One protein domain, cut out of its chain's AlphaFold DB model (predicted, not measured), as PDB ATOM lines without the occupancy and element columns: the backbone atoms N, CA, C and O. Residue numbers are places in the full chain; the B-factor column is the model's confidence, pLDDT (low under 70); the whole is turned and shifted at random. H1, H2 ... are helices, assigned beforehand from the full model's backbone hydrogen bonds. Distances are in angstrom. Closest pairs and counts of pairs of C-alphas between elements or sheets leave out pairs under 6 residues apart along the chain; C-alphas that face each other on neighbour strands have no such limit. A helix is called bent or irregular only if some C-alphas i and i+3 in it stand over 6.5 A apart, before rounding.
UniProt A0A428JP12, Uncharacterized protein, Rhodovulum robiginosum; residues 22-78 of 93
ATOM      1  N   LEU A  22      61.043 113.235  71.945       66.00
ATOM      2  CA  LEU A  22      62.371 113.378  72.529       66.00
ATOM      3  C   LEU A  22      62.767 114.852  72.750       66.00
ATOM      4  O   LEU A  22      63.267 115.198  73.816       66.00
ATOM      5  N   ALA A  23      62.473 115.731  71.789       68.81
ATOM      6  CA  ALA A  23      62.737 117.164  71.891       68.81
ATOM      7  C   ALA A  23      61.807 117.842  72.910       68.81
ATOM      8  O   ALA A  23      62.276 118.618  73.737       68.81
ATOM      9  N   ARG A  24      60.512 117.494  72.935       77.00
ATOM     10  CA  ARG A  24      59.531 118.129  73.845       77.00
ATOM     11  C   ARG A  24      59.899 117.989  75.320       77.00
ATOM     12  O   ARG A  24      59.686 118.920  76.088       77.00
ATOM     13  N   GLY A  25      60.459 116.842  75.705       81.31
ATOM     14  CA  GLY A  25      60.902 116.607  77.078       81.31
ATOM     15  C   GLY A  25      62.222 117.295  77.436       81.31
ATOM     16  O   GLY A  25      62.456 117.550  78.608       81.31
ATOM     17  N   LEU A  26      63.081 117.589  76.455       85.50
ATOM     18  CA  LEU A  26      64.414 118.160  76.682       85.50
ATOM     19  C   LEU A  26      64.452 119.683  76.586       85.50
ATOM     20  O   LEU A  26      65.226 120.311  77.299       85.50
ATOM     21  N   ILE A  27      63.614 120.290  75.742       86.88
ATOM     22  CA  ILE A  27      63.517 121.749  75.595       86.88
ATOM     23  C   ILE A  27      63.374 122.479  76.946       86.88
ATOM     24  O   ILE A  27      64.149 123.408  77.183       86.88
ATOM     25  N   PRO A  28      62.461 122.097  77.868       87.50
ATOM     26  CA  PRO A  28      62.358 122.786  79.156       87.50
ATOM     27  C   PRO A  28      63.624 122.643  80.013       87.50
ATOM     28  O   PRO A  28      63.994 123.591  80.706       87.50
ATOM     29  N   ASP A  29      64.313 121.503  79.950       87.44
ATOM     30  CA  ASP A  29      65.562 121.283  80.686       87.44
ATOM     31  C   ASP A  29      66.714 122.117  80.110       87.44
ATOM     32  O   ASP A  29      67.494 122.692  80.868       87.44
ATOM     33  N   LEU A  30      66.784 122.251  78.783       87.06
ATOM     34  CA  LEU A  30      67.764 123.095  78.092       87.06
ATOM     35  C   LEU A  30      67.545 124.583  78.382       87.06
ATOM     36  O   LEU A  30      68.500 125.286  78.706       87.06
ATOM     37  N   ARG A  31      66.289 125.047  78.374       86.94
ATOM     38  CA  ARG A  31      65.936 126.419  78.779       86.94
ATOM     39  C   ARG A  31      66.359 126.703  80.218       86.94
ATOM     40  O   ARG A  31      66.982 127.723  80.491       86.94
ATOM     41  N   ARG A  32      66.082 125.777  81.144       85.94
ATOM     42  CA  ARG A  32      66.511 125.884  82.555       85.94
ATOM     43  C   ARG A  32      68.028 125.833  82.725       85.94
ATOM     44  O   ARG A  32      68.542 126.363  83.704       85.94
ATOM     45  N   ALA A  33      68.732 125.180  81.806       85.62
ATOM     46  CA  ALA A  33      70.188 125.159  81.762       85.62
ATOM     47  C   ALA A  33      70.792 126.434  81.134       85.62
ATOM     48  O   ALA A  33      72.012 126.574  81.142       85.62
ATOM     49  N   GLY A  34      69.967 127.364  80.633       84.31
ATOM     50  CA  GLY A  34      70.407 128.635  80.053       84.31
ATOM     51  C   GLY A  34      70.813 128.549  78.581       84.31
ATOM     52  O   GLY A  34      71.647 129.333  78.139       84.31
ATOM     53  N   VAL A  35      70.278 127.579  77.833       84.94
ATOM     54  CA  VAL A  35      70.513 127.449  76.387       84.94
ATOM     55  C   VAL A  35      69.520 128.325  75.620       84.94
ATOM     56  O   VAL A  35      68.313 128.241  75.846       84.94
ATOM     57  N   ASP A  36      70.028 129.135  74.689       84.25
ATOM     58  CA  ASP A  36      69.222 130.025  73.847       84.25
ATOM     59  C   ASP A  36      68.256 129.256  72.929       84.25
ATOM     60  O   ASP A  36      68.624 128.243  72.331       84.25
ATOM     61  N   GLU A  37      67.063 129.811  72.684       82.81
ATOM     62  CA  GLU A  37      66.079 129.249  71.739       82.81
ATOM     63  C   GLU A  37      66.651 129.030  70.336       82.81
ATOM     64  O   GLU A  37      66.372 128.019  69.695       82.81
ATOM     65  N   ALA A  38      67.489 129.959  69.868       83.12
ATOM     66  CA  ALA A  38      68.144 129.853  68.568       83.12
ATOM     67  C   ALA A  38      69.078 128.632  68.487       83.12
ATOM     68  O   ALA A  38      69.176 128.002  67.437       83.12
ATOM     69  N   CYS A  39      69.735 128.286  69.598       84.12
ATOM     70  CA  CYS A  39      70.563 127.089  69.698       84.12
ATOM     71  C   CYS A  39      69.683 125.839  69.791       84.12
ATOM     72  O   CYS A  39      69.863 124.899  69.029       84.12
ATOM     73  N   ILE A  40      68.643 125.846  70.629       85.62
ATOM     74  CA  ILE A  40      67.703 124.717  70.721       85.62
ATOM     75  C   ILE A  40      67.092 124.379  69.349       85.62
ATOM     76  O   ILE A  40      66.953 123.203  69.013       85.62
ATOM     77  N   ALA A  41      66.769 125.393  68.542       84.56
ATOM     78  CA  ALA A  41      66.228 125.225  67.196       84.56
ATOM     79  C   ALA A  41      67.240 124.675  66.173       84.56
ATOM     80  O   ALA A  41      66.819 124.095  65.173       84.56
ATOM     81  N   SER A  42      68.550 124.839  66.396       85.00
ATOM     82  CA  SER A  42      69.594 124.324  65.498       85.00
ATOM     83  C   SER A  42      70.015 122.884  65.811       85.00
ATOM     84  O   SER A  42      70.642 122.233  64.969       85.00
ATOM     85  N   LEU A  43      69.638 122.361  66.985       83.50
ATOM     86  CA  LEU A  43      69.923 120.985  67.391       83.50
ATOM     87  C   LEU A  43      69.228 119.970  66.478       83.50
ATOM     88  O   LEU A  43      68.032 120.055  66.189       83.50
ATOM     89  N   ARG A  44      69.975 118.942  66.071       84.81
ATOM     90  CA  ARG A  44      69.451 117.837  65.262       84.81
ATOM     91  C   ARG A  44      68.937 116.715  66.158       84.81
ATOM     92  O   ARG A  44      69.252 116.633  67.344       84.81
ATOM     93  N   SER A  45      68.186 115.775  65.582       83.75
ATOM     94  CA  SER A  45      67.654 114.610  66.309       83.75
ATOM     95  C   SER A  45      68.740 113.803  67.037       83.75
ATOM     96  O   SER A  45      68.503 113.322  68.143       83.75
ATOM     97  N   HIS A  46      69.934 113.700  66.444       85.19
ATOM     98  CA  HIS A  46      71.100 113.074  67.069       85.19
ATOM     99  C   HIS A  46      71.528 113.800  68.356       85.19
ATOM    100  O   HIS A  46      71.798 113.156  69.368       85.19
ATOM    101  N   ASP A  47      71.531 115.132  68.360       86.12
ATOM    102  CA  ASP A  47      71.946 115.915  69.525       86.12
ATOM    103  C   ASP A  47      70.949 115.763  70.673       86.12
ATOM    104  O   ASP A  47      71.351 115.556  71.818       86.12
ATOM    105  N   PHE A  48      69.649 115.740  70.364       87.38
ATOM    106  CA  PHE A  48      68.614 115.423  71.350       87.38
ATOM    107  C   PHE A  48      68.787 114.017  71.944       87.38
ATOM    108  O   PHE A  48      68.596 113.843  73.147       87.38
ATOM    109  N   ALA A  49      69.192 113.017  71.155       88.31
ATOM    110  CA  ALA A  49      69.457 111.673  71.674       88.31
ATOM    111  C   ALA A  49      70.639 111.658  72.660       88.31
ATOM    112  O   ALA A  49      70.544 111.055  73.730       88.31
ATOM    113  N   VAL A  50      71.722 112.378  72.351       89.75
ATOM    114  CA  VAL A  50      72.873 112.498  73.260       89.75
ATOM    115  C   VAL A  50      72.499 113.260  74.536       89.75
ATOM    116  O   VAL A  50      72.856 112.840  75.635       89.75
ATOM    117  N   LEU A  51      71.740 114.351  74.414       90.88
ATOM    118  CA  LEU A  51      71.251 115.131  75.556       90.88
ATOM    119  C   LEU A  51      70.316 114.309  76.451       90.88
ATOM    120  O   LEU A  51      70.410 114.402  77.673       90.88
ATOM    121  N   LYS A  52      69.479 113.443  75.870       90.31
ATOM    122  CA  LYS A  52      68.675 112.479  76.631       90.31
ATOM    123  C   LYS A  52      69.551 111.529  77.444       90.31
ATOM    124  O   LYS A  52      69.258 111.317  78.612       90.31
ATOM    125  N   GLY A  53      70.641 111.019  76.870       89.31
ATOM    126  CA  GLY A  53      71.589 110.168  77.598       89.31
ATOM    127  C   GLY A  53      72.202 110.860  78.820       89.31
ATOM    128  O   GLY A  53      72.373 110.234  79.859       89.31
ATOM    129  N   ILE A  54      72.465 112.168  78.734       89.44
ATOM    130  CA  ILE A  54      72.916 112.969  79.883       89.44
ATOM    131  C   ILE A  54      71.776 113.145  80.889       89.44
ATOM    132  O   ILE A  54      71.977 112.970  82.087       89.44
ATOM    133  N   ARG A  55      70.572 113.485  80.418       89.69
ATOM    134  CA  ARG A  55      69.409 113.695  81.284       89.69
ATOM    135  C   ARG A  55      69.038 112.435  82.056       89.69
ATOM    136  O   ARG A  55      68.671 112.558  83.214       89.69
ATOM    137  N   ASP A  56      69.122 111.263  81.445       91.44
ATOM    138  CA  ASP A  56      68.673 110.005  82.045       91.44
ATOM    139  C   ASP A  56      69.801 109.298  82.833       91.44
ATOM    140  O   ASP A  56      69.569 108.242  83.414       91.44
ATOM    141  N   ASN A  57      71.009 109.879  82.899       90.00
ATOM    142  CA  ASN A  57      72.132 109.320  83.652       90.00
ATOM    143  C   ASN A  57      71.888 109.444  85.179       90.00
ATOM    144  O   ASN A  57      71.755 110.568  85.683       90.00
ATOM    145  N   PRO A  58      71.818 108.326  85.929       88.50
ATOM    146  CA  PRO A  58      71.560 108.343  87.370       88.50
ATOM    147  C   PRO A  58      72.786 108.737  88.208       88.50
ATOM    148  O   PRO A  58      72.614 109.219  89.324       88.50
ATOM    149  N   ASP A  59      73.997 108.601  87.667       92.88
ATOM    150  CA  ASP A  59      75.262 108.772  88.393       92.88
ATOM    151  C   ASP A  59      75.688 110.242  88.530       92.88
ATOM    152  O   ASP A  59      76.644 110.558  89.235       92.88
ATOM    153  N   ILE A  60      74.993 111.164  87.853       90.75
ATOM    154  CA  ILE A  60      75.322 112.593  87.871       90.75
ATOM    155  C   ILE A  60      74.336 113.408  88.706       90.75
ATOM    156  O   ILE A  60      73.108 113.321  88.554       90.75
ATOM    157  N   SER A  61      74.895 114.288  89.541       90.12
ATOM    158  CA  SER A  61      74.129 115.248  90.338       90.12
ATOM    159  C   SER A  61      73.314 116.200  89.453       90.12
ATOM    160  O   SER A  61      73.643 116.449  88.290       90.12
ATOM    161  N   ALA A  62      72.241 116.781  89.997       86.19
ATOM    162  CA  ALA A  62      71.380 117.699  89.246       86.19
ATOM    163  C   ALA A  62      72.128 118.946  88.728       86.19
ATOM    164  O   ALA A  62      71.858 119.406  87.617       86.19
ATOM    165  N   GLY A  63      73.076 119.478  89.508       87.00
ATOM    166  CA  GLY A  63      73.905 120.616  89.097       87.00
ATOM    167  C   GLY A  63      74.835 120.257  87.939       87.00
ATOM    168  O   GLY A  63      74.865 120.950  86.922       87.00
ATOM    169  N   GLU A  64      75.521 119.119  88.045       90.19
ATOM    170  CA  GLU A  64      76.409 118.632  86.992       90.19
ATOM    171  C   GLU A  64      75.649 118.265  85.712       90.19
ATOM    172  O   GLU A  64      76.101 118.561  84.607       90.19
ATOM    173  N   ARG A  65      74.446 117.698  85.842       90.94
ATOM    174  CA  ARG A  65      73.549 117.403  84.718       90.94
ATOM    175  C   ARG A  65      73.209 118.651  83.920       90.94
ATOM    176  O   ARG A  65      73.335 118.636  82.700       90.94
ATOM    177  N   ARG A  66      72.828 119.740  84.593       88.62
ATOM    178  CA  ARG A  66      72.537 121.025  83.934       88.62
ATOM    179  C   ARG A  66      73.762 121.570  83.207       88.62
ATOM    180  O   ARG A  66      73.646 121.972  82.052       88.62
ATOM    181  N   LEU A  67      74.932 121.521  83.848       89.38
ATOM    182  CA  LEU A  67      76.188 121.960  83.240       89.38
ATOM    183  C   LEU A  67      76.511 121.150  81.974       89.38
ATOM    184  O   LEU A  67      76.785 121.729  80.924       89.38
ATOM    185  N   ARG A  68      76.430 119.816  82.051       90.50
ATOM    186  CA  ARG A  68      76.708 118.917  80.921       90.50
ATOM    187  C   ARG A  68      75.691 119.077  79.790       90.50
ATOM    188  O   ARG A  68      76.093 119.078  78.628       90.50
ATOM    189  N   LEU A  69      74.405 119.252  80.107       90.88
ATOM    190  CA  LEU A  69      73.358 119.534  79.117       90.88
ATOM    191  C   LEU A  69      73.652 120.831  78.358       90.88
ATOM    192  O   LEU A  69      73.669 120.812  77.130       90.88
ATOM    193  N   ARG A  70      73.960 121.922  79.074       89.50
ATOM    194  CA  ARG A  70      74.326 123.207  78.462       89.50
ATOM    195  C   ARG A  70      75.557 123.071  77.569       89.50
ATOM    196  O   ARG A  70      75.486 123.369  76.385       89.50
ATOM    197  N   GLN A  71      76.661 122.549  78.107       89.31
ATOM    198  CA  GLN A  71      77.911 122.399  77.356       89.31
ATOM    199  C   GLN A  71      77.743 121.537  76.103       89.31
ATOM    200  O   GLN A  71      78.371 121.794  75.076       89.31
ATOM    201  N   ARG A  72      76.922 120.482  76.180       89.88
ATOM    202  CA  ARG A  72      76.672 119.615  75.031       89.88
ATOM    203  C   ARG A  72      75.785 120.292  73.991       89.88
ATOM    204  O   ARG A  72      76.075 120.143  72.807       89.88
ATOM    205  N   ALA A  73      74.765 121.030  74.419       88.31
ATOM    206  CA  ALA A  73      73.910 121.800  73.525       88.31
ATOM    207  C   ALA A  73      74.707 122.901  72.808       88.31
ATOM    208  O   ALA A  73      74.697 122.944  71.584       88.31
ATOM    209  N   ASP A  74      75.508 123.680  73.540       85.25
ATOM    210  CA  ASP A  74      76.358 124.737  72.975       85.25
ATOM    211  C   ASP A  74      77.329 124.188  71.909       85.25
ATOM    212  O   ASP A  74      77.521 124.796  70.855       85.25
ATOM    213  N   LYS A  75      77.902 122.994  72.141       84.00
ATOM    214  CA  LYS A  75      78.734 122.287  71.150       84.00
ATOM    215  C   LYS A  75      77.936 121.842  69.922       84.00
ATOM    216  O   LYS A  75      78.434 121.974  68.807       84.00
ATOM    217  N   GLY A  76      76.726 121.312  70.115       78.75
ATOM    218  CA  GLY A  76      75.834 120.903  69.020       78.75
ATOM    219  C   GLY A  76      75.416 122.076  68.130       78.75
ATOM    220  O   GLY A  76      75.269 121.920  66.922       78.75
ATOM    221  N   CYS A  77      75.334 123.272  68.707       79.69
ATOM    222  CA  CYS A  77      74.989 124.510  68.014       79.69
ATOM    223  C   CYS A  77      76.160 125.170  67.264       79.69
ATOM    224  O   CYS A  77      75.996 126.273  66.745       79.69
ATOM    225  N   GLY A  78      77.336 124.535  67.201       69.44
ATOM    226  CA  GLY A  78      78.511 125.082  66.512       69.44
ATOM    227  C   GLY A  78      79.359 126.051  67.344       69.44
ATOM    228  O   GLY A  78      80.290 126.634  66.805       69.44
TER     229      GLY A  78
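Overview. This is residues 22 to 78 of the 93 residues of an uncharacterized protein of Rhodovulum robiginosum (UniProt A0A428JP12). Two helices, the long H4 and H3, run side by side in opposite directions as a helical hairpin, and H1 crosses one side of this pair, packing on both. Short H2 sits near the end of the pair where H4 finishes, packing on residues 73 to 76 of H4, while the link of residues 56 to 61 makes the turn at the opposite end. The printed part has 57 residues with four named helices, in the order H1, H2, H3, H4, and no named strand; its class is all helix, with the helices mostly crossed. It is compact, with a radius of gyration of the C-alphas of 10.0 A, and its C-alphas span 28 by 19 by 19 A.

Along the chain. The longest helix, H4, holds residues 62 to 76 and measures 21.0 A from C-alpha 62 at (71.380, 117.699, 89.246) to C-alpha 76 at (75.834, 120.903, 69.020). H3 holds residues 45 to 55 and measures 15.1 A. H1 holds residues 22 to 32 and measures 16.6 A, beginning with C-alpha 22 at (62.371, 113.378, 72.529). H1 is irregular, but only just: C-alphas 25 and 28 are 6.7 A apart, and its line is a rough one. H2 holds residues 37 to 42 and measures 8.7 A.

Arrangement. H4 and H3 touch and form a helical hairpin, at a shallow tilt of 17 degrees, opposite ways; their closest C-alphas, those of Leu 51 and Leu 69, are 6.0 A apart. H1 touches H3 at a steep tilt of 60 degrees, the same way, and their closest C-alphas, those of Ala 23 and Phe 48, are 6.2 A apart. H1 also touches H4, with the closest C-alphas, those of Leu 30 and Arg 70, 6.6 A apart. The lines of H1 and H4 are about perpendicular, but only just, at 70.0 degrees. H2 touches H4 at a steep tilt of 56 degrees, the same way; here H4 touches with residues 73 to 76 alone, and the closest C-alphas, those of Cys 39 and Asp 74, are 7.1 A apart. H1 and H2 only just touch, with 3 pairs of C-alphas within 8 A, the closest being those of Ile 27 and Ile 40 at 7.1 A. They form a helical hairpin, opposite ways at 37 degrees, a tilt only just steep. H2 and H3 are apart. Every O i to N i+4 pair is within hydrogen-bond range in H2, H3 and H4, and 4 of 7 are in H1.

Size, cuts and confidence. The two C-alphas farthest apart, those of Ala 38 and Asp 59, are 29.8 A from each other. The printed part has no cut. The links from H1 to H2 and from H2 to H3 are tight, and the link from H3 to H4, with 6 residues, is short. The mean pLDDT of the printed part is 85.9; residues 22 to 23 and residue 78 are under 70.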